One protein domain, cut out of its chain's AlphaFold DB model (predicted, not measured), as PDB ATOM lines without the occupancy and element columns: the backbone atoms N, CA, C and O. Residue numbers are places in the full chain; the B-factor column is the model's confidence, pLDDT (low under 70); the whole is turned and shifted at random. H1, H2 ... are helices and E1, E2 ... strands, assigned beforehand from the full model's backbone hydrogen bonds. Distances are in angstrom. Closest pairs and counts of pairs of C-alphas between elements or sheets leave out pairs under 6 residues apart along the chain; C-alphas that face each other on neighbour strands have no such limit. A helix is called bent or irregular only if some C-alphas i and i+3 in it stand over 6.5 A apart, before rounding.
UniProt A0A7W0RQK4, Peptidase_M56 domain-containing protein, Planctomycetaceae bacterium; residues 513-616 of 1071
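Overview. This is residues 513 to 616 of the 1071 residues of the protein "Peptidase_M56 domain-containing protein" of Planctomycetaceae bacterium (UniProt A0A7W0RQK4). Two helices, H2 and H4, run side by side in opposite ways between a small three-stranded sheet, E2 E5 E4, and a long two-stranded ribbon, E1 and E3, that bends strongly. H1 reaches outward from this body as an arm, meeting the sheet with its residues 518 to 529; H3 sits beside the sheet, and short H5 covers E4 on the face opposite H4. The printed part has 104 residues, with five named helices and five named strands in the order H1 E1 H2 E2 H3 E3 H4 E4 E5 H5, a mixed class of helices and strands. The sheet E2 E5 E4 is mixed, and the ribbon is antiparallel. The whole is compact, with a radius of gyration of the C-alphas of 13.6 A and spans of 44 by 31 by 18 A.

Along the chain. The larger sheet holds E2, residues 557 to 559, E5, residues 605 to 610 and 16.3 A long, and E4, residues 597 to 602 and 15.9 A. E1, residues 532 to 541, spans 22.0 A and bends by 91 degrees at residue 538; E3, residues 574 to 583, spans 21.9 A and bends by 97 degrees at residue 580. H1, residues 513 to 529, is 24.6 A long and begins at C-alpha 513 (96.673, 157.922, 88.810). H2, residues 542 to 553, is 16.4 A long. H4, residues 584 to 595, is 17.5 A long and only just irregular: C-alphas 591 and 594 are 6.9 A apart. H3 is residues 561 to 567; H5, residues 611 to 614, ends at C-alpha 614 (107.177, 133.873, 82.918).

Arrangement. In the larger sheet, E5 is the inner strand. It is parallel to E2, with N 558 and O 606 2.8 A apart, and forms an antiparallel hairpin with E4, with N 607 and O 600 2.8 A apart. H1, H2 and H4 make two layers with this sheet, that is, helices on one face of a sheet; H4 has a height over the sheet of 5.3 A and lies beside the strands, over none of them. H5 is on the opposite face from H4, over E4, at 6.8 A. H3 stands at the sheet's level, with Gly 563 and Thr 609 its closest C-alphas to E5, 4.5 A apart. H2 and H4 only just touch, with 3 pairs of C-alphas within 8 A, the closest Phe 549 and Ile 584 at 7.4 A, at a shallow tilt of 10 degrees, opposite ways. E1 and E3 are antiparallel, with N 537 and O 577 2.8 A apart. The closest C-alphas of E3 and H4 are those of Leu 577 and Leu 591, 6.6 A. In H1 and H2 every O i to N i+4 pair is within hydrogen-bond range; in H4 6 of 8 are, and in H3 1 of 3, beside 2 of 4 O i to N i+3 pairs, while H5 is too short for an O i to N i+4 pair.

Size, cuts and confidence. The C-alphas farthest apart are those of Lys 513 and Glu 539, 44.8 A. The printed part has no cut and no long link. Mean pLDDT of the printed part is 82.9; residues 513 to 519, 522, 612 and 614 to 616 are under 70.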
ATOM      1  N   LYS A 513      95.962 157.916  87.529       62.00
ATOM      2  CA  LYS A 513      96.673 157.922  88.810       62.00
ATOM      3  C   LYS A 513      96.970 156.500  89.304       62.00
ATOM      4  O   LYS A 513      98.116 156.229  89.638       62.00
ATOM      5  N   ALA A 514      95.993 155.590  89.265       62.78
ATOM      6  CA  ALA A 514      96.198 154.195  89.663       62.78
ATOM      7  C   ALA A 514      97.251 153.469  88.796       62.78
ATOM      8  O   ALA A 514      98.077 152.726  89.323       62.78
ATOM      9  N   VAL A 515      97.277 153.728  87.480       58.06
ATOM     10  CA  VAL A 515      98.316 153.192  86.576       58.06
ATOM     11  C   VAL A 515      99.700 153.748  86.929       58.06
ATOM     12  O   VAL A 515     100.651 152.979  87.052       58.06
ATOM     13  N   LEU A 516      99.815 155.060  87.161       63.62
ATOM     14  CA  LEU A 516     101.070 155.703  87.573       63.62
ATOM     15  C   LEU A 516     101.558 155.233  88.955       63.62
ATOM     16  O   LEU A 516     102.762 155.213  89.205       63.62
ATOM     17  N   GLU A 517     100.649 154.863  89.858       69.44
ATOM     18  CA  GLU A 517     100.979 154.313  91.178       69.44
ATOM     19  C   GLU A 517     101.465 152.855  91.083       69.44
ATOM     20  O   GLU A 517     102.503 152.546  91.671       69.44
ATOM     21  N   SER A 518     100.832 152.001  90.264       66.94
ATOM     22  CA  SER A 518     101.348 150.647  89.962       66.94
ATOM     23  C   SER A 518     102.726 150.699  89.281       66.94
ATOM     24  O   SER A 518     103.658 150.027  89.723       66.94
ATOM     25  N   GLN A 519     102.917 151.579  88.287       64.25
ATOM     26  CA  GLN A 519     104.222 151.780  87.640       64.25
ATOM     27  C   GLN A 519     105.303 152.208  88.644       64.25
ATOM     28  O   GLN A 519     106.356 151.579  88.712       64.25
ATOM     29  N   LYS A 520     105.035 153.218  89.485       70.69
ATOM     30  CA  LYS A 520     105.978 153.659  90.530       70.69
ATOM     31  C   LYS A 520     106.329 152.553  91.525       70.69
ATOM     32  O   LYS A 520     107.459 152.526  92.007       70.69
ATOM     33  N   GLN A 521     105.389 151.666  91.844       72.06
ATOM     34  CA  GLN A 521     105.662 150.539  92.730       72.06
ATOM     35  C   GLN A 521     106.498 149.457  92.030       72.06
ATOM     36  O   GLN A 521     107.441 148.956  92.631       72.06
ATOM     37  N   SER A 522     106.237 149.167  90.751       67.94
ATOM     38  CA  SER A 522     107.050 148.240  89.949       67.94
ATOM     39  C   SER A 522     108.509 148.705  89.815       67.94
ATOM     40  O   SER A 522     109.425 147.923  90.065       67.94
ATOM     41  N   GLU A 523     108.751 149.989  89.522       72.88
ATOM     42  CA  GLU A 523     110.121 150.527  89.428       72.88
ATOM     43  C   GLU A 523     110.861 150.512  90.777       72.88
ATOM     44  O   GLU A 523     112.054 150.218  90.821       72.88
ATOM     45  N   ARG A 524     110.161 150.744  91.900       77.69
ATOM     46  CA  ARG A 524     110.738 150.556  93.246       77.69
ATOM     47  C   ARG A 524     111.153 149.106  93.490       77.69
ATOM     48  O   ARG A 524     112.249 148.873  93.992       77.69
ATOM     49  N   THR A 525     110.306 148.148  93.114       79.38
ATOM     50  CA  THR A 525     110.606 146.718  93.245       79.38
ATOM     51  C   THR A 525     111.809 146.318  92.387       79.38
ATOM     52  O   THR A 525     112.679 145.605  92.876       79.38
ATOM     53  N   LYS A 526     111.936 146.826  91.153       76.62
ATOM     54  CA  LYS A 526     113.139 146.614  90.324       76.62
ATOM     55  C   LYS A 526     114.404 147.167  90.988       76.62
ATOM     56  O   LYS A 526     115.368 146.426  91.139       76.62
ATOM     57  N   ALA A 527     114.378 148.417  91.452       79.44
ATOM     58  CA  ALA A 527     115.527 149.054  92.102       79.44
ATOM     59  C   ALA A 527     115.962 148.341  93.401       79.44
ATOM     60  O   ALA A 527     117.144 148.324  93.740       79.44
ATOM     61  N   ALA A 528     115.034 147.703  94.122       82.88
ATOM     62  CA  ALA A 528     115.374 146.836  95.251       82.88
ATOM     63  C   ALA A 528     116.108 145.552  94.808       82.88
ATOM     64  O   ALA A 528     117.062 145.137  95.462       82.88
ATOM     65  N   LEU A 529     115.733 144.969  93.663       83.56
ATOM     66  CA  LEU A 529     116.370 143.777  93.081       83.56
ATOM     67  C   LEU A 529     117.719 144.061  92.378       83.56
ATOM     68  O   LEU A 529     118.413 143.127  91.965       83.56
ATOM     69  N   GLU A 530     118.110 145.329  92.239       84.00
ATOM     70  CA  GLU A 530     119.449 145.756  91.795       84.00
ATOM     71  C   GLU A 530     120.468 145.834  92.946       84.00
ATOM     72  O   GLU A 530     121.677 145.847  92.692       84.00
ATOM     73  N   ARG A 531     120.013 145.831  94.210       85.00
ATOM     74  CA  ARG A 531     120.897 145.730  95.384       85.00
ATOM     75  C   ARG A 531     121.744 144.460  95.296       85.00
ATOM     76  O   ARG A 531     121.277 143.427  94.817       85.00
ATOM     77  N   ARG A 532     122.990 144.535  95.768       86.75
ATOM     78  CA  ARG A 532     123.924 143.402  95.794       86.75
ATOM     79  C   ARG A 532     123.818 142.650  97.115       86.75
ATOM     80  O   ARG A 532     123.917 143.270  98.165       86.75
ATOM     81  N   ILE A 533     123.693 141.331  97.028       87.00
ATOM     82  CA  ILE A 533     123.682 140.389  98.149       87.00
ATOM     83  C   ILE A 533     124.936 139.502  98.086       87.00
ATOM     84  O   ILE A 533     125.439 139.189  97.000       87.00
ATOM     85  N   SER A 534     125.433 139.085  99.250       86.94
ATOM     86  CA  SER A 534     126.280 137.895  99.384       86.94
ATOM     87  C   SER A 534     125.487 136.848 100.157       86.94
ATOM     88  O   SER A 534     124.964 137.155 101.225       86.94
ATOM     89  N   ILE A 535     125.359 135.636  99.620       86.50
ATOM     90  CA  ILE A 535     124.549 134.573 100.224       86.50
ATOM     91  C   ILE A 535     125.207 133.210 100.012       86.50
ATOM     92  O   ILE A 535     125.734 132.920  98.938       86.50
ATOM     93  N   GLN A 536     125.155 132.383 101.055       88.31
ATOM     94  CA  GLN A 536     125.563 130.982 101.050       88.31
ATOM     95  C   GLN A 536     124.351 130.132 101.448       88.31
ATOM     96  O   GLN A 536     123.754 130.331 102.509       88.31
ATOM     97  N   LEU A 537     123.972 129.205 100.575       89.62
ATOM     98  CA  LEU A 537     122.907 128.226 100.760       89.62
ATOM     99  C   LEU A 537     123.496 126.843 100.481       89.62
ATOM    100  O   LEU A 537     124.016 126.618  99.391       89.62
ATOM    101  N   ASN A 538     123.380 125.930 101.444       89.56
ATOM    102  CA  ASN A 538     123.803 124.537 101.321       89.56
ATOM    103  C   ASN A 538     122.587 123.652 101.622       89.56
ATOM    104  O   ASN A 538     122.151 123.606 102.770       89.56
ATOM    105  N   GLU A 539     122.024 123.017 100.593       88.00
ATOM    106  CA  GLU A 539     120.862 122.108 100.662       88.00
ATOM    107  C   GLU A 539     119.635 122.693 101.395       88.00
ATOM    108  O   GLU A 539     118.853 121.987 102.031       88.00
ATOM    109  N   VAL A 540     119.441 124.012 101.291       92.81
ATOM    110  CA  VAL A 540     118.349 124.740 101.953       92.81
ATOM    111  C   VAL A 540     117.052 124.556 101.151       92.81
ATOM    112  O   VAL A 540     117.099 124.714  99.932       92.81
ATOM    113  N   PRO A 541     115.886 124.289 101.771       94.19
ATOM    114  CA  PRO A 541     114.608 124.229 101.058       94.19
ATOM    115  C   PRO A 541     114.324 125.497 100.242       94.19
ATOM    116  O   PRO A 541     114.509 126.613 100.739       94.19
ATOM    117  N   LEU A 542     113.828 125.346  99.012       91.31
ATOM    118  CA  LEU A 542     113.534 126.449  98.091       91.31
ATOM    119  C   LEU A 542     112.672 127.553  98.734       91.31
ATOM    120  O   LEU A 542     112.951 128.738  98.549       91.31
ATOM    121  N   GLU A 543     111.669 127.200  99.543       91.50
ATOM    122  CA  GLU A 543     110.836 128.182 100.249       91.50
ATOM    123  C   GLU A 543     111.617 128.990 101.309       91.50
ATOM    124  O   GLU A 543     111.352 130.177 101.511       91.50
ATOM    125  N   GLU A 544     112.618 128.396 101.968       90.50
ATOM    126  CA  GLU A 544     113.495 129.099 102.914       90.50
ATOM    127  C   GLU A 544     114.577 129.930 102.204       90.50
ATOM    128  O   GLU A 544     114.861 131.055 102.619       90.50
ATOM    129  N   ALA A 545     115.119 129.440 101.086       89.50
ATOM    130  CA  ALA A 545     115.991 130.229 100.221       89.50
ATOM    131  C   ALA A 545     115.278 131.509  99.743       89.50
ATOM    132  O   ALA A 545     115.813 132.610  99.870       89.50
ATOM    133  N   ILE A 546     114.028 131.387  99.282       91.19
ATOM    134  CA  ILE A 546     113.199 132.525  98.853       91.19
ATOM    135  C   ILE A 546     112.864 133.460 100.029       91.19
ATOM    136  O   ILE A 546     112.877 134.677  99.842       91.19
ATOM    137  N   ARG A 547     112.637 132.942 101.249       89.38
ATOM    138  CA  ARG A 547     112.508 133.782 102.460       89.38
ATOM    139  C   ARG A 547     113.746 134.656 102.686       89.38
ATOM    140  O   ARG A 547     113.593 135.853 102.896       89.38
ATOM    141  N   LYS A 548     114.957 134.103 102.564       86.50
ATOM    142  CA  LYS A 548     116.211 134.867 102.723       86.50
ATOM    143  C   LYS A 548     116.344 135.987 101.679       86.50
ATOM    144  O   LYS A 548     116.694 137.107 102.038       86.50
ATOM    145  N   PHE A 549     115.973 135.738 100.419       88.12
ATOM    146  CA  PHE A 549     115.933 136.791  99.389       88.12
ATOM    147  C   PHE A 549     114.844 137.852  99.633       88.12
ATOM    148  O   PHE A 549     115.082 139.029  99.370       88.12
ATOM    149  N   ARG A 550     113.671 137.465 100.152       89.06
ATOM    150  CA  ARG A 550     112.589 138.387 100.545       89.06
ATOM    151  C   ARG A 550     113.042 139.349 101.645       89.06
ATOM    152  O   ARG A 550     112.808 140.552 101.536       89.06
ATOM    153  N   ASP A 551     113.693 138.806 102.670       85.75
ATOM    154  CA  ASP A 551     114.048 139.533 103.889       85.75
ATOM    155  C   ASP A 551     115.227 140.505 103.667       85.75
ATOM    156  O   ASP A 551     115.239 141.578 104.263       85.75
ATOM    157  N   GLU A 552     116.148 140.203 102.742       84.06
ATOM    158  CA  GLU A 552     117.214 141.128 102.304       84.06
ATOM    159  C   GLU A 552     116.711 142.194 101.301       84.06
ATOM    160  O   GLU A 552     117.161 143.345 101.294       84.06
ATOM    161  N   ALA A 553     115.770 141.836 100.420       81.00
ATOM    162  CA  ALA A 553     115.276 142.745  99.384       81.00
ATOM    163  C   ALA A 553     114.320 143.832  99.913       81.00
ATOM    164  O   ALA A 553     114.218 144.885  99.281       81.00
ATOM    165  N   ASP A 554     113.627 143.595 101.033       82.50
ATOM    166  CA  ASP A 554     112.470 144.388 101.497       82.50
ATOM    167  C   ASP A 554     111.358 144.463 100.424       82.50
ATOM    168  O   ASP A 554     110.835 145.516 100.054       82.50
ATOM    169  N   VAL A 555     111.048 143.299  99.842       85.00
ATOM    170  CA  VAL A 555     110.109 143.117  98.724       85.00
ATOM    171  C   VAL A 555     109.253 141.880  98.980       85.00
ATOM    172  O   VAL A 555     109.751 140.868  99.457       85.00
ATOM    173  N   ASN A 556     107.969 141.913  98.612       86.12
ATOM    174  CA  ASN A 556     107.106 140.732  98.695       86.12
ATOM    175  C   ASN A 556     107.435 139.711  97.594       86.12
ATOM    176  O   ASN A 556     107.345 140.027  96.405       86.12
ATOM    177  N   PHE A 557     107.722 138.474  98.003       89.38
ATOM    178  CA  PHE A 557     107.873 137.309  97.129       89.38
ATOM    179  C   PHE A 557     106.671 136.369  97.284       89.38
ATOM    180  O   PHE A 557     106.198 136.136  98.398       89.38
ATOM    181  N   VAL A 558     106.192 135.815  96.171       88.88
ATOM    182  CA  VAL A 558     105.079 134.857  96.090       88.88
ATOM    183  C   VAL A 558     105.489 133.690  95.194       88.88
ATOM    184  O   VAL A 558     106.090 133.887  94.140       88.88
ATOM    185  N   ILE A 559     105.147 132.469  95.603       89.75
ATOM    186  CA  ILE A 559     105.433 131.237  94.861       89.75
ATOM    187  C   ILE A 559     104.133 130.749  94.214       89.75
ATOM    188  O   ILE A 559     103.164 130.459  94.919       89.75
ATOM    189  N   ASP A 560     104.098 130.652  92.883       87.56
ATOM    190  CA  ASP A 560     102.992 130.015  92.162       87.56
ATOM    191  C   ASP A 560     103.134 128.494  92.265       87.56
ATOM    192  O   ASP A 560     103.889 127.873  91.518       87.56
ATOM    193  N   LYS A 561     102.391 127.882  93.194       86.38
ATOM    194  CA  LYS A 561     102.398 126.426  93.407       86.38
ATOM    195  C   LYS A 561     102.092 125.651  92.124       86.38
ATOM    196  O   LYS A 561     102.799 124.701  91.811       86.38
ATOM    197  N   ALA A 562     101.131 126.120  91.328       83.38
ATOM    198  CA  ALA A 562     100.763 125.477  90.072       83.38
ATOM    199  C   ALA A 562     101.805 125.697  88.958       83.38
ATOM    200  O   ALA A 562     101.761 125.001  87.950       83.38
ATOM    201  N   GLY A 563     102.708 126.673  89.106       84.12
ATOM    202  CA  GLY A 563     103.872 126.873  88.239       84.12
ATOM    203  C   GLY A 563     105.116 126.104  88.702       84.12
ATOM    204  O   GLY A 563     106.021 125.894  87.908       84.12
ATOM    205  N   LEU A 564     105.166 125.671  89.964       88.44
ATOM    206  CA  LEU A 564     106.180 124.745  90.481       88.44
ATOM    207  C   LEU A 564     105.833 123.289  90.127       88.44
ATOM    208  O   LEU A 564     106.690 122.553  89.642       88.44
ATOM    209  N   GLU A 565     104.559 122.916  90.280       85.06
ATOM    210  CA  GLU A 565     104.013 121.604  89.902       85.06
ATOM    211  C   GLU A 565     104.229 121.273  88.409       85.06
ATOM    212  O   GLU A 565     104.451 120.113  88.072       85.06
ATOM    213  N   GLU A 566     104.227 122.276  87.520       82.25
ATOM    214  CA  GLU A 566     104.504 122.115  86.077       82.25
ATOM    215  C   GLU A 566     105.923 121.619  85.762       82.25
ATOM    216  O   GLU A 566     106.093 120.834  84.833       82.25
ATOM    217  N   GLU A 567     106.929 122.055  86.525       86.25
ATOM    218  CA  GLU A 567     108.334 121.642  86.355       86.25
ATOM    219  C   GLU A 567     108.701 120.471  87.298       86.25
ATOM    220  O   GLU A 567     109.859 120.073  87.387       86.25
ATOM    221  N   GLY A 568     107.726 119.918  88.036       83.31
ATOM    222  CA  GLY A 568     107.933 118.841  89.015       83.31
ATOM    223  C   GLY A 568     108.622 119.269  90.319       83.31
ATOM    224  O   GLY A 568     109.055 118.415  91.092       83.31
ATOM    225  N   VAL A 569     108.730 120.574  90.581       88.75
ATOM    226  CA  VAL A 569     109.450 121.148  91.728       88.75
ATOM    227  C   VAL A 569     108.506 121.311  92.922       88.75
ATOM    228  O   VAL A 569     107.378 121.773  92.774       88.75
ATOM    229  N   THR A 570     108.963 120.994  94.137       89.19
ATOM    230  CA  THR A 570     108.213 121.266  95.382       89.19
ATOM    231  C   THR A 570     108.845 122.418  96.180       89.19
ATOM    232  O   THR A 570     110.047 122.661  96.037       89.19
ATOM    233  N   PRO A 571     108.104 123.118  97.066       89.06
ATOM    234  CA  PRO A 571     108.677 124.157  97.936       89.06
ATOM    235  C   PRO A 571     109.806 123.659  98.858       89.06
ATOM    236  O   PRO A 571     110.665 124.447  99.251       89.06
ATOM    237  N   GLU A 572     109.830 122.354  99.147       89.44
ATOM    238  CA  GLU A 572     110.843 121.683  99.976       89.44
ATOM    239  C   GLU A 572     112.065 121.193  99.176       89.44
ATOM    240  O   GLU A 572     112.958 120.561  99.735       89.44
ATOM    241  N   THR A 573     112.124 121.457  97.864       90.69
ATOM    242  CA  THR A 573     113.251 121.032  97.014       90.69
ATOM    243  C   THR A 573     114.541 121.698  97.511       90.69
ATOM    244  O   THR A 573     114.568 122.930  97.593       90.69
ATOM    245  N   PRO A 574     115.601 120.939  97.848       90.06
ATOM    246  CA  PRO A 574     116.841 121.514  98.354       90.06
ATOM    247  C   PRO A 574     117.568 122.278  97.244       90.06
ATOM    248  O   PRO A 574     117.721 121.786  96.125       90.06
ATOM    249  N   VAL A 575     118.042 123.479  97.566       89.88
ATOM    250  CA  VAL A 575     118.840 124.323  96.676       89.88
ATOM    251  C   VAL A 575     120.137 124.755  97.349       89.88
ATOM    252  O   VAL A 575     120.166 125.135  98.524       89.88
ATOM    253  N   SER A 576     121.215 124.720  96.570       87.81
ATOM    254  CA  SER A 576     122.550 125.152  96.981       87.81
ATOM    255  C   SER A 576     123.030 126.277  96.070       87.81
ATOM    256  O   SER A 576     122.898 126.187  94.849       87.81
ATOM    257  N   LEU A 577     123.561 127.347  96.659       89.12
ATOM    258  CA  LEU A 577     124.041 128.528  95.947       89.12
ATOM    259  C   LEU A 577     125.001 129.329  96.829       89.12
ATOM    260  O   LEU A 577     124.619 129.790  97.902       89.12
ATOM    261  N   GLU A 578     126.213 129.566  96.336       88.62
ATOM    262  CA  GLU A 578     127.162 130.511  96.921       88.62
ATOM    263  C   GLU A 578     127.424 131.648  95.927       88.62
ATOM    264  O   GLU A 578     127.852 131.410  94.799       88.62
ATOM    265  N   LEU A 579     127.154 132.889  96.339       86.00
ATOM    266  CA  LEU A 579     127.400 134.094  95.544       86.00
ATOM    267  C   LEU A 579     127.888 135.238  96.433       86.00
ATOM    268  O   LEU A 579     127.374 135.444  97.530       86.00
ATOM    269  N   ASN A 580     128.827 136.032  95.916       86.56
ATOM    270  CA  ASN A 580     129.427 137.164  96.620       86.56
ATOM    271  C   ASN A 580     129.205 138.477  95.851       86.56
ATOM    272  O   ASN A 580     129.631 138.610  94.705       86.56
ATOM    273  N   ALA A 581     128.557 139.455  96.492       82.88
ATOM    274  CA  ALA A 581     128.277 140.802  95.976       82.88
ATOM    275  C   ALA A 581     127.569 140.857  94.598       82.88
ATOM    276  O   ALA A 581     127.848 141.742  93.775       82.88
ATOM    277  N   VAL A 582     126.624 139.940  94.361       88.12
ATOM    278  CA  VAL A 582     125.850 139.799  93.113       88.12
ATOM    279  C   VAL A 582     124.485 140.497  93.249       88.12
ATOM    280  O   VAL A 582     123.879 140.402  94.314       88.12
ATOM    281  N   PRO A 583     123.959 141.197  92.220       87.50
ATOM    282  CA  PRO A 583     122.611 141.771  92.264       87.50
ATOM    283  C   PRO A 583     121.525 140.722  92.551       87.50
ATOM    284  O   PRO A 583     121.563 139.632  91.980       87.50
ATOM    285  N   ILE A 584     120.534 141.050  93.384       87.12
ATOM    286  CA  ILE A 584     119.502 140.099  93.839       87.12
ATOM    287  C   ILE A 584     118.755 139.443  92.664       87.12
ATOM    288  O   ILE A 584     118.561 138.230  92.688       87.12
ATOM    289  N   HIS A 585     118.399 140.177  91.602       84.44
ATOM    290  CA  HIS A 585     117.764 139.573  90.416       84.44
ATOM    291  C   HIS A 585     118.656 138.533  89.713       84.44
ATOM    292  O   HIS A 585     118.155 137.528  89.211       84.44
ATOM    293  N   ALA A 586     119.971 138.758  89.676       82.94
ATOM    294  CA  ALA A 586     120.922 137.844  89.057       82.94
ATOM    295  C   ALA A 586     121.134 136.611  89.943       82.94
ATOM    296  O   ALA A 586     121.065 135.492  89.446       82.94
ATOM    297  N   ALA A 587     121.280 136.800  91.259       86.44
ATOM    298  CA  ALA A 587     121.356 135.705  92.224       86.44
ATOM    299  C   ALA A 587     120.101 134.814  92.197       86.44
ATOM    300  O   ALA A 587     120.205 133.588  92.171       86.44
ATOM    301  N   LEU A 588     118.918 135.428  92.114       87.44
ATOM    302  CA  LEU A 588     117.636 134.740  91.992       87.44
ATOM    303  C   LEU A 588     117.515 133.972  90.665       87.44
ATOM    304  O   LEU A 588     117.060 132.831  90.658       87.44
ATOM    305  N   ASN A 589     117.968 134.548  89.547       86.44
ATOM    306  CA  ASN A 589     118.018 133.837  88.268       86.44
ATOM    307  C   ASN A 589     118.994 132.649  88.303       86.44
ATOM    308  O   ASN A 589     118.659 131.592  87.770       86.44
ATOM    309  N   THR A 590     120.153 132.775  88.959       86.06
ATOM    310  CA  THR A 590     121.097 131.661  89.152       86.06
ATOM    311  C   THR A 590     120.499 130.551  90.023       86.06
ATOM    312  O   THR A 590     120.674 129.383  89.692       86.06
ATOM    313  N   LEU A 591     119.739 130.890  91.074       88.81
ATOM    314  CA  LEU A 591     119.033 129.913  91.916       88.81
ATOM    315  C   LEU A 591     117.943 129.149  91.145       88.81
ATOM    316  O   LEU A 591     117.797 127.941  91.294       88.81
ATOM    317  N   LEU A 592     117.147 129.866  90.346       89.75
ATOM    318  CA  LEU A 592     115.947 129.322  89.706       89.75
ATOM    319  C   LEU A 592     116.230 128.639  88.357       89.75
ATOM    320  O   LEU A 592     115.463 127.770  87.943       89.75
ATOM    321  N   SER A 593     117.327 128.990  87.674       85.94
ATOM    322  CA  SER A 593     117.651 128.448  86.347       85.94
ATOM    323  C   SER A 593     117.830 126.925  86.284       85.94
ATOM    324  O   SER A 593     117.344 126.353  85.308       85.94
ATOM    325  N   PRO A 594     118.480 126.248  87.253       85.94
ATOM    326  CA  PRO A 594     118.606 124.786  87.249       85.94
ATOM    327  C   PRO A 594     117.273 124.051  87.443       85.94
ATOM    328  O   PRO A 594     117.167 122.882  87.090       85.94
ATOM    329  N   LEU A 595     116.259 124.731  87.990       86.19
ATOM    330  CA  LEU A 595     114.932 124.185  88.289       86.19
ATOM    331  C   LEU A 595     113.886 124.506  87.203       86.19
ATOM    332  O   LEU A 595     112.694 124.369  87.454       86.19
ATOM    333  N   ASN A 596     114.305 125.026  86.040       84.81
ATOM    334  CA  ASN A 596     113.428 125.624  85.017       84.81
ATOM    335  C   ASN A 596     112.472 126.724  85.525       84.81
ATOM    336  O   ASN A 596     111.560 127.148  84.812       84.81
ATOM    337  N   LEU A 597     112.696 127.257  86.724       87.94
ATOM    338  CA  LEU A 597     111.896 128.339  87.276       87.94
ATOM    339  C   LEU A 597     112.411 129.702  86.785       87.94
ATOM    340  O   LEU A 597     113.522 129.862  86.259       87.94
ATOM    341  N   GLY A 598     111.576 130.717  86.962       84.81
ATOM    342  CA  GLY A 598     111.916 132.113  86.744       84.81
ATOM    343  C   GLY A 598     111.117 133.027  87.666       84.81
ATOM    344  O   GLY A 598     110.043 132.672  88.153       84.81
ATOM    345  N   ALA A 599     111.655 134.219  87.899       85.00
ATOM    346  CA  ALA A 599     111.000 135.267  88.667       85.00
ATOM    347  C   ALA A 599     110.469 136.362  87.733       85.00
ATOM    348  O   ALA A 599     111.146 136.767  86.790       85.00
ATOM    349  N   THR A 600     109.267 136.867  88.007       83.00
ATOM    350  CA  THR A 600     108.666 137.992  87.278       83.00
ATOM    351  C   THR A 600     108.086 139.022  88.246       83.00
ATOM    352  O   THR A 600     107.517 138.665  89.278       83.00
ATOM    353  N   VAL A 601     108.257 140.312  87.943       81.62
ATOM    354  CA  VAL A 601     107.763 141.419  88.779       81.62
ATOM    355  C   VAL A 601     106.403 141.864  88.259       81.62
ATOM    356  O   VAL A 601     106.299 142.389  87.150       81.62
ATOM    357  N   LYS A 602     105.357 141.694  89.069       70.12
ATOM    358  CA  LYS A 602     103.988 142.081  88.722       70.12
ATOM    359  C   LYS A 602     103.334 142.845  89.869       70.12
ATOM    360  O   LYS A 602     103.350 142.387  91.005       70.12
ATOM    361  N   ASP A 603     102.791 144.025  89.564       71.94
ATOM    362  CA  ASP A 603     102.100 144.908  90.520       71.94
ATOM    363  C   ASP A 603     102.904 145.201  91.815       71.94
ATOM    364  O   ASP A 603     102.346 145.435  92.886       71.94
ATOM    365  N   GLY A 604     104.241 145.199  91.713       73.19
ATOM    366  CA  GLY A 604     105.173 145.421  92.828       73.19
ATOM    367  C   GLY A 604     105.585 144.166  93.613       73.19
ATOM    368  O   GLY A 604     106.374 144.283  94.550       73.19
ATOM    369  N   VAL A 605     105.098 142.982  93.236       82.75
ATOM    370  CA  VAL A 605     105.380 141.682  93.871       82.75
ATOM    371  C   VAL A 605     106.245 140.819  92.948       82.75
ATOM    372  O   VAL A 605     106.041 140.804  91.733       82.75
ATOM    373  N   VAL A 606     107.198 140.075  93.512       86.88
ATOM    374  CA  VAL A 606     108.005 139.088  92.776       86.88
ATOM    375  C   VAL A 606     107.295 137.740  92.805       86.88
ATOM    376  O   VAL A 606     107.152 137.136  93.864       86.88
ATOM    377  N   THR A 607     106.846 137.261  91.648       88.38
ATOM    378  CA  THR A 607     106.221 135.939  91.504       88.38
ATOM    379  C   THR A 607     107.222 134.945  90.925       88.38
ATOM    380  O   THR A 607     107.819 135.218  89.884       88.38
ATOM    381  N   ILE A 608     107.394 133.798  91.584       90.00
ATOM    382  CA  ILE A 608     108.256 132.689  91.149       90.00
ATOM    383  C   ILE A 608     107.380 131.569  90.581       90.00
ATOM    384  O   ILE A 608     106.416 131.157  91.224       90.00
ATOM    385  N   THR A 609     107.694 131.120  89.364       88.00
ATOM    386  CA  THR A 609     106.872 130.203  88.552       88.00
ATOM    387  C   THR A 609     107.719 129.512  87.467       88.00
ATOM    388  O   THR A 609     108.853 129.928  87.226       88.00
ATOM    389  N   SER A 610     107.181 128.495  86.781       84.88
ATOM    390  CA  SER A 610     107.753 127.894  85.561       84.88
ATOM    391  C   SER A 610     108.181 128.940  84.521       84.88
ATOM    392  O   SER A 610     107.508 129.958  84.314       84.88
ATOM    393  N   ARG A 611     109.277 128.678  83.796       78.00
ATOM    394  CA  ARG A 611     109.747 129.533  82.684       78.00
ATOM    395  C   ARG A 611     108.745 129.644  81.540       78.00
ATOM    396  O   ARG A 611     108.709 130.661  80.851       78.00
ATOM    397  N   LEU A 612     107.899 128.632  81.366       66.06
ATOM    398  CA  LEU A 612     106.776 128.674  80.429       66.06
ATOM    399  C   LEU A 612     105.747 129.750  80.819       66.06
ATOM    400  O   LEU A 612     105.220 130.436  79.945       66.06
ATOM    401  N   ARG A 613     105.502 129.961  82.121       71.12
ATOM    402  CA  ARG A 613     104.590 131.003  82.622       71.12
ATOM    403  C   ARG A 613     105.221 132.394  82.693       71.12
ATOM    404  O   ARG A 613     104.491 133.369  82.512       71.12
ATOM    405  N   THR A 614     106.538 132.536  82.897       64.94
ATOM    406  CA  THR A 614     107.177 133.873  82.918       64.94
ATOM    407  C   THR A 614     107.148 134.588  81.565       64.94
ATOM    408  O   THR A 614     107.106 135.817  81.547       64.94
ATOM    409  N   GLN A 615     107.085 133.854  80.446       63.97
ATOM    410  CA  GLN A 615     106.867 134.423  79.104       63.97
ATOM    411  C   GLN A 615     105.455 135.028  78.931       63.97
ATOM    412  O   GLN A 615     105.232 135.854  78.044       63.97
ATOM    413  N   GLY A 616     104.503 134.670  79.798       62.94
ATOM    414  CA  GLY A 616     103.116 135.123  79.730       62.94
ATOM    415  C   GLY A 616     102.309 134.475  78.593       62.94
ATOM    416  O   GLY A 616     102.793 133.592  77.883       62.94
TER     417      GLY A 616